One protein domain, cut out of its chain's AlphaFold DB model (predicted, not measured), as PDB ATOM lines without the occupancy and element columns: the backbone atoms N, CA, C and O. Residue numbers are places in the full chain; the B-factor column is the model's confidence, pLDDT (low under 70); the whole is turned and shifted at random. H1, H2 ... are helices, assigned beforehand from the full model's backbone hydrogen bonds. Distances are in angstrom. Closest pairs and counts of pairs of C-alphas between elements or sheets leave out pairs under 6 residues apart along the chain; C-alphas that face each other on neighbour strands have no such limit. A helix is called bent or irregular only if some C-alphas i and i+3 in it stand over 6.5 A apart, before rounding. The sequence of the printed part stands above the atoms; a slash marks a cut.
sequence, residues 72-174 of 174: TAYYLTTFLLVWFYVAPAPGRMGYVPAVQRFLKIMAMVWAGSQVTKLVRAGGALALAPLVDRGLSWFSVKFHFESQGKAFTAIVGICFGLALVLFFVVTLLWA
ATOM      1  N   THR A  72      38.302  40.684 -36.350       71.25
ATOM      2  CA  THR A  72      37.625  41.103 -37.585       71.25
ATOM      3  C   THR A  72      38.141  40.317 -38.784       71.25
ATOM      4  O   THR A  72      37.330  39.749 -39.505       71.25
ATOM      5  N   ALA A  73      39.459  40.188 -38.963       72.94
ATOM      6  CA  ALA A  73      40.046  39.398 -40.048       72.94
ATOM      7  C   ALA A  73      39.622  37.919 -39.993       72.94
ATOM      8  O   ALA A  73      39.289  37.333 -41.025       72.94
ATOM      9  N   TYR A  74      39.569  37.330 -38.794       77.19
ATOM     10  CA  TYR A  74      39.089  35.967 -38.575       77.19
ATOM     11  C   TYR A  74      37.627  35.809 -39.005       77.19
ATOM     12  O   TYR A  74      37.318  34.938 -39.822       77.19
ATOM     13  N   TYR A  75      36.728  36.662 -38.507       73.88
ATOM     14  CA  TYR A  75      35.311  36.597 -38.864       73.88
ATOM     15  C   TYR A  75      35.087  36.883 -40.353       73.88
ATOM     16  O   TYR A  75      34.288  36.187 -40.972       73.88
ATOM     17  N   LEU A  76      35.834  37.820 -40.948       76.56
ATOM     18  CA  LEU A  76      35.754  38.142 -42.376       76.56
ATOM     19  C   LEU A  76      36.143  36.943 -43.242       76.56
ATOM     20  O   LEU A  76      35.392  36.535 -44.123       76.56
ATOM     21  N   THR A  77      37.303  36.351 -42.956       74.75
ATOM     22  CA  THR A  77      37.842  35.234 -43.737       74.75
ATOM     23  C   THR A  77      36.950  34.005 -43.601       74.75
ATOM     24  O   THR A  77      36.595  33.382 -44.598       74.75
ATOM     25  N   THR A  78      36.512  33.688 -42.379       77.25
ATOM     26  CA  THR A  78      35.620  32.545 -42.127       77.25
ATOM     27  C   THR A  78      34.259  32.750 -42.789       77.25
ATOM     28  O   THR A  78      33.727  31.825 -43.399       77.25
ATOM     29  N   PHE A  79      33.707  33.966 -42.725       79.69
ATOM     30  CA  PHE A  79      32.451  34.296 -43.388       79.69
ATOM     31  C   PHE A  79      32.550  34.119 -44.905       79.69
ATOM     32  O   PHE A  79      31.693  33.461 -45.487       79.69
ATOM     33  N   LEU A  80      33.598  34.652 -45.543       80.44
ATOM     34  CA  LEU A  80      33.796  34.529 -46.990       80.44
ATOM     35  C   LEU A  80      33.968  33.066 -47.411       80.44
ATOM     36  O   LEU A  80      33.340  32.630 -48.373       80.44
ATOM     37  N   LEU A  81      34.748  32.283 -46.659       79.00
ATOM     38  CA  LEU A  81      34.891  30.847 -46.907       79.00
ATOM     39  C   LEU A  81      33.545  30.122 -46.826       79.00
ATOM     40  O   LEU A  81      33.209  29.342 -47.714       79.00
ATOM     41  N   VAL A  82      32.736  30.396 -45.801       76.44
ATOM     42  CA  VAL A  82      31.415  29.766 -45.681       76.44
ATOM     43  C   VAL A  82      30.476  30.230 -46.796       76.44
ATOM     44  O   VAL A  82      29.760  29.408 -47.362       76.44
ATOM     45  N   TRP A  83      30.500  31.518 -47.138       77.06
ATOM     46  CA  TRP A  83      29.629  32.125 -48.145       77.06
ATOM     47  C   TRP A  83      29.914  31.652 -49.574       77.06
ATOM     48  O   TRP A  83      28.982  31.531 -50.367       77.06
ATOM     49  N   PHE A  84      31.180  31.410 -49.918       77.81
ATOM     50  CA  PHE A  84      31.568  30.989 -51.266       77.81
ATOM     51  C   PHE A  84      31.740  29.476 -51.407       77.81
ATOM     52  O   PHE A  84      31.426  28.943 -52.467       77.81
ATOM     53  N   TYR A  85      32.226  28.786 -50.370       74.50
ATOM     54  CA  TYR A  85      32.655  27.387 -50.480       74.50
ATOM     55  C   TYR A  85      31.718  26.396 -49.780       74.50
ATOM     56  O   TYR A  85      31.347  25.384 -50.364       74.50
ATOM     57  N   VAL A  86      31.316  26.667 -48.532       71.06
ATOM     58  CA  VAL A  86      30.504  25.714 -47.740       71.06
ATOM     59  C   VAL A  86      29.030  25.780 -48.119       71.06
ATOM     60  O   VAL A  86      28.351  24.765 -48.238       71.06
ATOM     61  N   ALA A  87      28.529  26.994 -48.304       67.69
ATOM     62  CA  ALA A  87      27.197  27.252 -48.795       67.69
ATOM     63  C   ALA A  87      27.353  28.251 -49.940       67.69
ATOM     64  O   ALA A  87      27.276  29.451 -49.682       67.69
ATOM     65  N   PRO A  88      27.587  27.815 -51.188       69.31
ATOM     66  CA  PRO A  88      27.530  28.711 -52.333       69.31
ATOM     67  C   PRO A  88      26.108  29.261 -52.467       69.31
ATOM     68  O   PRO A  88      25.116  28.559 -52.243       69.31
ATOM     69  N   ALA A  89      25.989  30.554 -52.730       66.69
ATOM     70  CA  ALA A  89      24.687  31.174 -52.908       66.69
ATOM     71  C   ALA A  89      24.098  30.799 -54.288       66.69
ATOM     72  O   ALA A  89      24.837  30.709 -55.268       66.69
ATOM     73  N   PRO A  90      22.782  30.539 -54.402       65.69
ATOM     74  CA  PRO A  90      22.110  30.518 -55.699       65.69
ATOM     75  C   PRO A  90      22.028  31.941 -56.277       65.69
ATOM     76  O   PRO A  90      21.757  32.899 -55.558       65.69
ATOM     77  N   GLY A  91      22.331  32.115 -57.566       68.19
ATOM     78  CA  GLY A  91      22.367  33.447 -58.189       68.19
ATOM     79  C   GLY A  91      21.004  34.151 -58.149       68.19
ATOM     80  O   GLY A  91      19.986  33.492 -58.344       68.19
ATOM     81  N   ARG A  92      21.002  35.482 -57.950       68.94
ATOM     82  CA  ARG A  92      19.813  36.368 -57.906       68.94
ATOM     83  C   ARG A  92      18.799  36.010 -56.816       68.94
ATOM     84  O   ARG A  92      17.676  35.600 -57.105       68.94
ATOM     85  N   MET A  93      19.185  36.170 -55.555       73.81
ATOM     86  CA  MET A  93      18.296  35.884 -54.425       73.81
ATOM     87  C   MET A  93      17.437  37.077 -53.987       73.81
ATOM     88  O   MET A  93      16.600  36.900 -53.108       73.81
ATOM     89  N   GLY A  94      17.567  38.266 -54.580       79.75
ATOM     90  CA  GLY A  94      16.895  39.467 -54.087       79.75
ATOM     91  C   GLY A  94      17.467  39.940 -52.744       79.75
ATOM     92  O   GLY A  94      18.086  39.189 -51.987       79.75
ATOM     93  N   TYR A  95      17.258  41.215 -52.414       82.44
ATOM     94  CA  TYR A  95      17.901  41.833 -51.247       82.44
ATOM     95  C   TYR A  95      17.471  41.209 -49.907       82.44
ATOM     96  O   TYR A  95      18.308  40.895 -49.062       82.44
ATOM     97  N   VAL A  96      16.168  40.971 -49.711       84.06
ATOM     98  CA  VAL A  96      15.639  40.437 -48.441       84.06
ATOM     99  C   VAL A  96      16.151  39.013 -48.151       84.06
ATOM    100  O   VAL A  96      16.651  38.784 -47.044       84.06
ATOM    101  N   PRO A  97      16.122  38.064 -49.107       84.62
ATOM    102  CA  PRO A  97      16.697  36.735 -48.889       84.62
ATOM    103  C   PRO A  97      18.227  36.754 -48.745       84.62
ATOM    104  O   PRO A  97      18.768  35.991 -47.939       84.62
ATOM    105  N   ALA A  98      18.933  37.657 -49.441       84.00
ATOM    106  CA  ALA A  98      20.378  37.837 -49.271       84.00
ATOM    107  C   ALA A  98      20.742  38.277 -47.839       84.00
ATOM    108  O   ALA A  98      21.658  37.712 -47.233       84.00
ATOM    109  N   VAL A  99      19.984  39.214 -47.254       85.81
ATOM    110  CA  VAL A  99      20.170  39.658 -45.860       85.81
ATOM    111  C   VAL A  99      19.852  38.542 -44.862       85.81
ATOM    112  O   VAL A  99      20.641  38.297 -43.948       85.81
ATOM    113  N   GLN A 100      18.744  37.810 -45.030       84.06
ATOM    114  CA  GLN A 100      18.408  36.680 -44.146       84.06
ATOM    115  C   GLN A 100      19.507  35.614 -44.143       84.06
ATOM    116  O   GLN A 100      19.884  35.084 -43.092       84.06
ATOM    117  N   ARG A 101      20.067  35.327 -45.318       81.25
ATOM    118  CA  ARG A 101      21.176  34.391 -45.472       81.25
ATOM    119  C   ARG A 101      22.463  34.908 -44.836       81.25
ATOM    120  O   ARG A 101      23.145  34.133 -44.167       81.25
ATOM    121  N   PHE A 102      22.771  36.195 -45.000       84.88
ATOM    122  CA  PHE A 102      23.904  36.845 -44.338       84.88
ATOM    123  C   PHE A 102      23.820  36.668 -42.822       84.88
ATOM    124  O   PHE A 102      24.767  36.183 -42.206       84.88
ATOM    125  N   LEU A 103      22.664  36.975 -42.229       87.94
ATOM    126  CA  LEU A 103      22.440  36.839 -40.790       87.94
ATOM    127  C   LEU A 103      22.525  35.380 -40.330       87.94
ATOM    128  O   LEU A 103      23.124  35.102 -39.294       87.94
ATOM    129  N   LYS A 104      21.996  34.433 -41.113       82.88
ATOM    130  CA  LYS A 104      22.085  32.997 -40.810       82.88
ATOM    131  C   LYS A 104      23.527  32.488 -40.828       82.88
ATOM    132  O   LYS A 104      23.922  31.753 -39.925       82.88
ATOM    133  N   ILE A 105      24.320  32.884 -41.822       82.62
ATOM    134  CA  ILE A 105      25.738  32.515 -41.897       82.62
ATOM    135  C   ILE A 105      26.521  33.203 -40.779       82.62
ATOM    136  O   ILE A 105      27.305  32.535 -40.115       82.62
ATOM    137  N   MET A 106      26.259  34.479 -40.491       83.12
ATOM    138  CA  MET A 106      26.872  35.162 -39.349       83.12
ATOM    139  C   MET A 106      26.554  34.470 -38.024       83.12
ATOM    140  O   MET A 106      27.462  34.247 -37.228       83.12
ATOM    141  N   ALA A 107      25.307  34.050 -37.810       84.12
ATOM    142  CA  ALA A 107      24.916  33.287 -36.630       84.12
ATOM    143  C   ALA A 107      25.609  31.916 -36.569       84.12
ATOM    144  O   ALA A 107      26.045  31.505 -35.496       84.12
ATOM    145  N   MET A 108      25.775  31.223 -37.702       79.25
ATOM    146  CA  MET A 108      26.515  29.958 -37.751       79.25
ATOM    147  C   MET A 108      28.013  30.135 -37.500       79.25
ATOM    148  O   MET A 108      28.590  29.335 -36.772       79.25
ATOM    149  N   VAL A 109      28.651  31.178 -38.035       81.00
ATOM    150  CA  VAL A 109      30.062  31.490 -37.747       81.00
ATOM    151  C   VAL A 109      30.229  31.877 -36.273       81.00
ATOM    152  O   VAL A 109      31.179  31.445 -35.618       81.00
ATOM    153  N   TRP A 110      29.279  32.636 -35.726       83.12
ATOM    154  CA  TRP A 110      29.257  33.019 -34.317       83.12
ATOM    155  C   TRP A 110      29.083  31.807 -33.391       83.12
ATOM    156  O   TRP A 110      29.883  31.611 -32.479       83.12
ATOM    157  N   ALA A 111      28.116  30.929 -33.668       81.50
ATOM    158  CA  ALA A 111      27.902  29.693 -32.913       81.50
ATOM    159  C   ALA A 111      29.065  28.703 -33.091       81.50
ATOM    160  O   ALA A 111      29.563  28.122 -32.127       81.50
ATOM    161  N   GLY A 112      29.571  28.577 -34.319       69.00
ATOM    162  CA  GLY A 112      30.757  27.801 -34.652       69.00
ATOM    163  C   GLY A 112      31.983  28.284 -33.889       69.00
ATOM    164  O   GLY A 112      32.839  27.469 -33.550       69.00
ATOM    165  N   SER A 113      32.040  29.570 -33.517       72.38
ATOM    166  CA  SER A 113      33.135  30.126 -32.725       72.38
ATOM    167  C   SER A 113      33.309  29.422 -31.370       72.38
ATOM    168  O   SER A 113      34.429  29.309 -30.866       72.38
ATOM    169  N   GLN A 114      32.227  28.877 -30.814       60.00
ATOM    170  CA  GLN A 114      32.255  28.155 -29.545       60.00
ATOM    171  C   GLN A 114      32.696  26.698 -29.706       60.00
ATOM    172  O   GLN A 114      33.459  26.199 -28.884       60.00
ATOM    173  N   VAL A 115      32.286  26.033 -30.785       52.31
ATOM    174  CA  VAL A 115      32.590  24.609 -31.018       52.31
ATOM    175  C   VAL A 115      33.983  24.419 -31.632       52.31
ATOM    176  O   VAL A 115      34.674  23.444 -31.361       52.31
ATOM    177  N   THR A 116      34.455  25.405 -32.397       56.97
ATOM    178  CA  THR A 116      35.797  25.402 -33.000       56.97
ATOM    179  C   THR A 116      36.869  25.955 -32.074       56.97
ATOM    180  O   THR A 116      37.999  26.102 -32.503       56.97
ATOM    181  N   LYS A 117      36.586  26.245 -30.799       61.91
ATOM    182  CA  LYS A 117      37.580  26.804 -29.864       61.91
ATOM    183  C   LYS A 117      38.818  25.903 -29.716       61.91
ATOM    184  O   LYS A 117      39.934  26.409 -29.692       61.91
ATOM    185  N   LEU A 118      38.625  24.579 -29.730       57.25
ATOM    186  CA  LEU A 118      39.700  23.576 -29.705       57.25
ATOM    187  C   LEU A 118      40.411  23.423 -31.055       57.25
ATOM    188  O   LEU A 118      41.634  23.389 -31.102       57.25
ATOM    189  N   VAL A 119      39.666  23.399 -32.162       64.56
ATOM    190  CA  VAL A 119      40.239  23.333 -33.522       64.56
ATOM    191  C   VAL A 119      40.967  24.628 -33.882       64.56
ATOM    192  O   VAL A 119      41.965  24.597 -34.584       64.56
ATOM    193  N   ARG A 120      40.521  25.772 -33.364       59.09
ATOM    194  CA  ARG A 120      41.166  27.080 -33.499       59.09
ATOM    195  C   ARG A 120      42.377  27.185 -32.589       59.09
ATOM    196  O   ARG A 120      43.356  27.770 -33.014       59.09
ATOM    197  N   ALA A 121      42.351  26.590 -31.395       62.09
ATOM    198  CA  ALA A 121      43.549  26.447 -30.570       62.09
ATOM    199  C   ALA A 121      44.592  25.536 -31.251       62.09
ATOM    200  O   ALA A 121      45.758  25.905 -31.334       62.09
ATOM    201  N   GLY A 122      44.173  24.402 -31.825       62.41
ATOM    202  CA  GLY A 122      45.048  23.499 -32.585       62.41
ATOM    203  C   GLY A 122      45.528  24.082 -33.920       62.41
ATOM    204  O   GLY A 122      46.692  23.951 -34.280       62.41
ATOM    205  N   GLY A 123      44.664  24.800 -34.633       64.94
ATOM    206  CA  GLY A 123      44.997  25.511 -35.866       64.94
ATOM    207  C   GLY A 123      45.898  26.719 -35.613       64.94
ATOM    208  O   GLY A 123      46.824  26.949 -36.382       64.94
ATOM    209  N   ALA A 124      45.696  27.449 -34.510       60.16
ATOM    210  CA  ALA A 124      46.599  28.509 -34.066       60.16
ATOM    211  C   ALA A 124      47.972  27.957 -33.662       60.16
ATOM    212  O   ALA A 124      48.971  28.605 -33.941       60.16
ATOM    213  N   LEU A 125      48.040  26.750 -33.086       61.66
ATOM    214  CA  LEU A 125      49.312  26.072 -32.820       61.66
ATOM    215  C   LEU A 125      50.057  25.727 -34.124       61.66
ATOM    216  O   LEU A 125      51.270  25.888 -34.195       61.66
ATOM    217  N   ALA A 126      49.337  25.320 -35.174       63.91
ATOM    218  CA  ALA A 126      49.925  25.034 -36.486       63.91
ATOM    219  C   ALA A 126      50.299  26.301 -37.286       63.91
ATOM    220  O   ALA A 126      51.273  26.299 -38.034       63.91
ATOM    221  N   LEU A 127      49.542  27.394 -37.128       61.19
ATOM    222  CA  LEU A 127      49.753  28.677 -37.817       61.19
ATOM    223  C   LEU A 127      50.531  29.712 -36.992       61.19
ATOM    224  O   LEU A 127      50.719  30.834 -37.468       61.19
ATOM    225  N   ALA A 128      51.016  29.342 -35.802       58.81
ATOM    226  CA  ALA A 128      51.787  30.193 -34.896       58.81
ATOM    227  C   ALA A 128      52.836  31.077 -35.612       58.81
ATOM    228  O   ALA A 128      52.763  32.295 -35.458       58.81
ATOM    229  N   PRO A 129      53.705  30.566 -36.514       64.50
ATOM    230  CA  PRO A 129      54.709  31.408 -37.176       64.50
ATOM    231  C   PRO A 129      54.139  32.428 -38.179       64.50
ATOM    232  O   PRO A 129      54.786  33.444 -38.450       64.50
ATOM    233  N   LEU A 130      52.952  32.183 -38.749       62.84
ATOM    234  CA  LEU A 130      52.270  33.129 -39.641       62.84
ATOM    235  C   LEU A 130      51.587  34.238 -38.837       62.84
ATOM    236  O   LEU A 130      51.661  35.413 -39.198       62.84
ATOM    237  N   VAL A 131      50.948  33.852 -37.733       59.28
ATOM    238  CA  VAL A 131      50.273  34.764 -36.807       59.28
ATOM    239  C   VAL A 131      51.292  35.667 -36.111       59.28
ATOM    240  O   VAL A 131      51.091  36.877 -36.093       59.28
ATOM    241  N   ASP A 132      52.424  35.125 -35.658       61.75
ATOM    242  CA  ASP A 132      53.514  35.898 -35.051       61.75
ATOM    243  C   ASP A 132      54.134  36.907 -36.033       61.75
ATOM    244  O   ASP A 132      54.415  38.051 -35.666       61.75
ATOM    245  N   ARG A 133      54.280  36.543 -37.317       60.97
ATOM    246  CA  ARG A 133      54.720  37.472 -38.378       60.97
ATOM    247  C   ARG A 133      53.696  38.569 -38.658       60.97
ATOM    248  O   ARG A 133      54.082  39.724 -38.827       60.97
ATOM    249  N   GLY A 134      52.408  38.227 -38.681       63.12
ATOM    250  CA  GLY A 134      51.322  39.197 -38.833       63.12
ATOM    251  C   GLY A 134      51.245  40.176 -37.659       63.12
ATOM    252  O   GLY A 134      51.141  41.382 -37.874       63.12
ATOM    253  N   LEU A 135      51.374  39.679 -36.426       55.09
ATOM    254  CA  LEU A 135      51.421  40.478 -35.197       55.09
ATOM    255  C   LEU A 135      52.643  41.393 -35.148       55.09
ATOM    256  O   LEU A 135      52.501  42.568 -34.822       55.09
ATOM    257  N   SER A 136      53.825  40.889 -35.508       60.56
ATOM    258  CA  SER A 136      55.047  41.695 -35.586       60.56
ATOM    259  C   SER A 136      54.908  42.817 -36.620       60.56
ATOM    260  O   SER A 136      55.157  43.981 -36.307       60.56
ATOM    261  N   TRP A 137      54.414  42.499 -37.820       58.94
ATOM    262  CA  TRP A 137      54.198  43.483 -38.881       58.94
ATOM    263  C   TRP A 137      53.147  44.535 -38.499       58.94
ATOM    264  O   TRP A 137      53.350  45.728 -38.717       58.94
ATOM    265  N   PHE A 138      52.052  44.114 -37.862       61.44
ATOM    266  CA  PHE A 138      50.992  45.005 -37.394       61.44
ATOM    267  C   PHE A 138      51.455  45.924 -36.253       61.44
ATOM    268  O   PHE A 138      51.180  47.124 -36.270       61.44
ATOM    269  N   SER A 139      52.213  45.370 -35.303       56.81
ATOM    270  CA  SER A 139      52.798  46.098 -34.172       56.81
ATOM    271  C   SER A 139      53.791  47.171 -34.638       56.81
ATOM    272  O   SER A 139      53.757  48.302 -34.157       56.81
ATOM    273  N   VAL A 140      54.607  46.864 -35.655       59.25
ATOM    274  CA  VAL A 140      55.538  47.823 -36.278       59.25
ATOM    275  C   VAL A 140      54.796  48.898 -37.080       59.25
ATOM    276  O   VAL A 140      55.206  50.058 -37.090       59.25
ATOM    277  N   LYS A 141      53.689  48.546 -37.748       58.31
ATOM    278  CA  LYS A 141      52.977  49.462 -38.654       58.31
ATOM    279  C   LYS A 141      52.162  50.539 -37.930       58.31
ATOM    280  O   LYS A 141      51.993  51.624 -38.481       58.31
ATOM    281  N   PHE A 142      51.672  50.267 -36.722       58.09
ATOM    282  CA  PHE A 142      50.714  51.129 -36.021       58.09
ATOM    283  C   PHE A 142      51.289  51.863 -34.798       58.09
ATOM    284  O   PHE A 142      50.577  52.135 -33.835       58.09
ATOM    285  N   HIS A 143      52.569  52.244 -34.829       49.03
ATOM    286  CA  HIS A 143      53.156  53.169 -33.851       49.03
ATOM    287  C   HIS A 143      52.356  54.493 -33.795       49.03
ATOM    288  O   HIS A 143      52.541  55.384 -34.618       49.03
ATOM    289  N   PHE A 144      51.438  54.619 -32.833       50.53
ATOM    290  CA  PHE A 144      50.537  55.768 -32.717       50.53
ATOM    291  C   PHE A 144      51.042  56.824 -31.725       50.53
ATOM    292  O   PHE A 144      51.339  56.530 -30.565       50.53
ATOM    293  N   GLU A 145      51.003  58.081 -32.170       47.81
ATOM    294  CA  GLU A 145      51.260  59.309 -31.400       47.81
ATOM    295  C   GLU A 145      50.186  59.596 -30.322       47.81
ATOM    296  O   GLU A 145      50.431  60.333 -29.371       47.81
ATOM    297  N   SER A 146      48.988  58.995 -30.431       59.22
ATOM    298  CA  SER A 146      47.834  59.228 -29.543       59.22
ATOM    299  C   SER A 146      46.949  57.976 -29.415       59.22
ATOM    300  O   SER A 146      46.305  57.555 -30.378       59.22
ATOM    301  N   GLN A 147      46.884  57.378 -28.216       58.03
ATOM    302  CA  GLN A 147      46.162  56.114 -27.971       58.03
ATOM    303  C   GLN A 147      44.643  56.197 -28.190       58.03
ATOM    304  O   GLN A 147      44.035  55.224 -28.628       58.03
ATOM    305  N   GLY A 148      44.024  57.344 -27.895       62.69
ATOM    306  CA  GLY A 148      42.573  57.518 -28.035       62.69
ATOM    307  C   GLY A 148      42.127  57.615 -29.494       62.69
ATOM    308  O   GLY A 148      41.173  56.956 -29.895       62.69
ATOM    309  N   LYS A 149      42.860  58.374 -30.322       66.19
ATOM    310  CA  LYS A 149      42.551  58.513 -31.756       66.19
ATOM    311  C   LYS A 149      42.778  57.203 -32.512       66.19
ATOM    312  O   LYS A 149      41.977  56.856 -33.372       66.19
ATOM    313  N   ALA A 150      43.825  56.466 -32.148       68.75
ATOM    314  CA  ALA A 150      44.129  55.139 -32.676       68.75
ATOM    315  C   ALA A 150      42.993  54.134 -32.450       68.75
ATOM    316  O   ALA A 150      42.563  53.448 -33.375       68.75
ATOM    317  N   PHE A 151      42.488  54.081 -31.215       70.81
ATOM    318  CA  PHE A 151      41.395  53.194 -30.839       70.81
ATOM    319  C   PHE A 151      40.126  53.511 -31.631       70.81
ATOM    320  O   PHE A 151      39.571  52.627 -32.280       70.81
ATOM    321  N   THR A 152      39.719  54.782 -31.661       76.75
ATOM    322  CA  THR A 152      38.537  55.213 -32.417       76.75
ATOM    323  C   THR A 152      38.687  54.950 -33.915       76.75
ATOM    324  O   THR A 152      37.748  54.464 -34.541       76.75
ATOM    325  N   ALA A 153      39.865  55.207 -34.493       75.75
ATOM    326  CA  ALA A 153      40.129  54.938 -35.904       75.75
ATOM    327  C   ALA A 153      39.997  53.447 -36.237       75.75
ATOM    328  O   ALA A 153      39.407  53.097 -37.250       75.75
ATOM    329  N   ILE A 154      40.490  52.556 -35.377       74.56
ATOM    330  CA  ILE A 154      40.454  51.111 -35.634       74.56
ATOM    331  C   ILE A 154      39.077  50.516 -35.385       74.56
ATOM    332  O   ILE A 154      38.644  49.672 -36.163       74.56
ATOM    333  N   VAL A 155      38.349  50.988 -34.369       80.06
ATOM    334  CA  VAL A 155      36.926  50.655 -34.218       80.06
ATOM    335  C   VAL A 155      36.159  51.094 -35.468       80.06
ATOM    336  O   VAL A 155      35.394  50.306 -36.020       80.06
ATOM    337  N   GLY A 156      36.433  52.304 -35.964       82.12
ATOM    338  CA  GLY A 156      35.866  52.819 -37.209       82.12
ATOM    339  C   GLY A 156      36.214  51.965 -38.429       82.12
ATOM    340  O   GLY A 156      35.324  51.632 -39.202       82.12
ATOM    341  N   ILE A 157      37.474  51.545 -38.582       81.81
ATOM    342  CA  ILE A 157      37.919  50.674 -39.681       81.81
ATOM    343  C   ILE A 157      37.266  49.291 -39.583       81.81
ATOM    344  O   ILE A 157      36.757  48.796 -40.583       81.81
ATOM    345  N   CYS A 158      37.231  48.670 -38.401       79.06
ATOM    346  CA  CYS A 158      36.579  47.373 -38.194       79.06
ATOM    347  C   CYS A 158      35.088  47.433 -38.535       79.06
ATOM    348  O   CYS A 158      34.579  46.570 -39.249       79.06
ATOM    349  N   PHE A 159      34.396  48.463 -38.048       82.25
ATOM    350  CA  PHE A 159      32.979  48.651 -38.325       82.25
ATOM    351  C   PHE A 159      32.732  48.968 -39.805       82.25
ATOM    352  O   PHE A 159      31.847  48.382 -40.424       82.25
ATOM    353  N   GLY A 160      33.564  49.824 -40.402       86.19
ATOM    354  CA  GLY A 160      33.520  50.157 -41.823       86.19
ATOM    355  C   GLY A 160      33.735  48.937 -42.716       86.19
ATOM    356  O   GLY A 160      32.950  48.711 -43.628       86.19
ATOM    357  N   LEU A 161      34.735  48.099 -42.424       82.94
ATOM    358  CA  LEU A 161      34.982  46.848 -43.148       82.94
ATOM    359  C   LEU A 161      33.803  45.876 -43.029       82.94
ATOM    360  O   LEU A 161      33.417  45.267 -44.026       82.94
ATOM    361  N   ALA A 162      33.207  45.751 -41.840       81.12
ATOM    362  CA  ALA A 162      32.029  44.911 -41.636       81.12
ATOM    363  C   ALA A 162      30.822  45.407 -42.452       81.12
ATOM    364  O   ALA A 162      30.142  44.600 -43.089       81.12
ATOM    365  N   LEU A 163      30.586  46.722 -42.482       84.94
ATOM    366  CA  LEU A 163      29.525  47.329 -43.285       84.94
ATOM    367  C   LEU A 163      29.776  47.175 -44.785       84.94
ATOM    368  O   LEU A 163      28.876  46.757 -45.506       84.94
ATOM    369  N   VAL A 164      30.989  47.468 -45.261       87.38
ATOM    370  CA  VAL A 164      31.356  47.295 -46.673       87.38
ATOM    371  C   VAL A 164      31.130  45.852 -47.096       87.38
ATOM    372  O   VAL A 164      30.500  45.613 -48.118       87.38
ATOM    373  N   LEU A 165      31.572  44.880 -46.295       83.94
ATOM    374  CA  LEU A 165      31.362  43.471 -46.602       83.94
ATOM    375  C   LEU A 165      29.873  43.102 -46.620       83.94
ATOM    376  O   LEU A 165      29.440  42.406 -47.534       83.94
ATOM    377  N   PHE A 166      29.084  43.594 -45.661       83.69
ATOM    378  CA  PHE A 166      27.634  43.406 -45.660       83.69
ATOM    379  C   PHE A 166      27.002  43.927 -46.952       83.69
ATOM    380  O   PHE A 166      26.308  43.174 -47.634       83.69
ATOM    381  N   PHE A 167      27.272  45.177 -47.328       84.94
ATOM    382  CA  PHE A 167      26.695  45.778 -48.528       84.94
ATOM    383  C   PHE A 167      27.191  45.112 -49.807       84.94
ATOM    384  O   PHE A 167      26.379  44.774 -50.657       84.94
ATOM    385  N   VAL A 168      28.490  44.851 -49.942       85.69
ATOM    386  CA  VAL A 168      29.047  44.178 -51.124       85.69
ATOM    387  C   VAL A 168      28.420  42.797 -51.295       85.69
ATOM    388  O   VAL A 168      27.941  42.471 -52.373       85.69
ATOM    389  N   VAL A 169      28.362  41.990 -50.236       82.44
ATOM    390  CA  VAL A 169      27.821  40.626 -50.319       82.44
ATOM    391  C   VAL A 169      26.316  40.631 -50.573       82.44
ATOM    392  O   VAL A 169      25.840  39.846 -51.388       82.44
ATOM    393  N   THR A 170      25.566  41.503 -49.900       82.19
ATOM    394  CA  THR A 170      24.109  41.564 -50.071       82.19
ATOM    395  C   THR A 170      23.708  42.162 -51.413       82.19
ATOM    396  O   THR A 170      22.778  41.644 -52.014       82.19
ATOM    397  N   LEU A 171      24.412  43.176 -51.924       82.75
ATOM    398  CA  LEU A 171      24.117  43.799 -53.220       82.75
ATOM    399  C   LEU A 171      24.607  42.973 -54.414       82.75
ATOM    400  O   LEU A 171      23.932  42.955 -55.433       82.75
ATOM    401  N   LEU A 172      25.747  42.276 -54.313       81.56
ATOM    402  CA  LEU A 172      26.227  41.403 -55.398       81.56
ATOM    403  C   LEU A 172      25.343  40.162 -55.603       81.56
ATOM    404  O   LEU A 172      25.373  39.570 -56.680       81.56
ATOM    405  N   TRP A 173      24.608  39.737 -54.569       74.31
ATOM    406  CA  TRP A 173      23.755  38.541 -54.595       74.31
ATOM    407  C   TRP A 173      22.249  38.831 -54.580       74.31
ATOM    408  O   TRP A 173      21.463  37.894 -54.767       74.31
ATOM    409  N   ALA A 174      21.858  40.088 -54.354       72.38
ATOM    410  CA  ALA A 174      20.497  40.571 -54.569       72.38
ATOM    411  C   ALA A 174      20.154  40.527 -56.062       72.38
ATOM    412  O   ALA A 174      19.075  39.974 -56.372       72.38
TER     413      ALA A 174
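AT A GLANCE: This is residues 72 to 174 of the 174 residues of an uncharacterized protein of Prunus persica (UniProt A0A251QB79). Four helices make a loose, open frame: the long helix H4 is one side, H2 meets it near one end as a V, and the bent helix H3 turns a corner from the far end of H2 and runs back toward the first end of H4. The short helix H1 is nearest the middle, crossing H2 and reaching H4 with its first residues, while residues 114 to 141, of which 117 to 141 belong to H3, stick out free of the rest. The printed part has 103 residues with four named helices, in the order H1, H2, H3, H4, and no named strand; the class is all helix. The whole is loose, with a radius of gyration of the C-alphas of 16.5 A and spans of 46 by 34 by 19 A.

IN THESE COORDINATES: H4, the longest helix, is residues 147 to 173, 39.0 A from C-alpha 147 at (46.162, 56.114, -27.971) to C-alpha 173 at (23.755, 38.541, -54.595). H2 is residues 95 to 115, 30.4 A long. H1 is residues 72 to 86, 19.8 A long, with C-alpha 72 at (37.625, 41.103, -37.585); it is neither bent nor irregular, but only just: C-alphas 83 and 86 are 6.5 A apart. H3, residues 117 to 141, was assigned as one helix by its hydrogen bonds but is bent: C-alphas 126 and 129 are 8.0 A apart. Its arms are H3a, residues 117 to 126, 14.1 A, and H3b, residues 129 to 141, 18.2 A.

HOW THE PARTS SIT: H4 touches H2 with residues 166 to 173 alone, and H2 touches it with residues 95 to 102 alone; their closest C-alphas, of Ala 98 and Thr 170, are 5.3 A apart. They run opposite ways at a steep tilt of 54 degrees. H1 and H2 touch, closest at the C-alphas of Phe 79 and Val 109, 6.7 A apart, and run opposite ways at a steep tilt of 67 degrees. H1 and H4 only just touch, with 3 pairs of C-alphas within 8 A, the closest those of Thr 72 and Cys 158 at 6.4 A; they run the same way at a shallow tilt of 13 degrees. The helix packing is only just mostly crossed, with 1 of these 3 pairs at a shallow tilt. H2 and H3a meet only through their link. H3a and H3b are about perpendicular, at 86 degrees, and close but not clearly touching, with the C-alphas of Ala 124 and Val 131 closest at 7.8 A. H3b and H4 are apart. Every O i to N i+4 pair is within hydrogen-bond range in H1, H3a, H3b and H4, and 15 of 17 are in H2.

THE WHOLE: The two C-alphas farthest apart, of Pro 90 and Glu 145, are 47.6 A apart. The printed part has no cut and ends at residue 174, the chain's last residue. The links from H2 to H3 and from H3 to H4 are tight, the link from H1 to H2 is short, and no link is long. Without the stretches that stand free, the body has 62 residues and spans 41 by 23 by 16 A. The mean pLDDT of the printed part is 71.9, and 44 residues are under 70: residues 87 to 92, residue 112 and residues 114 to 150.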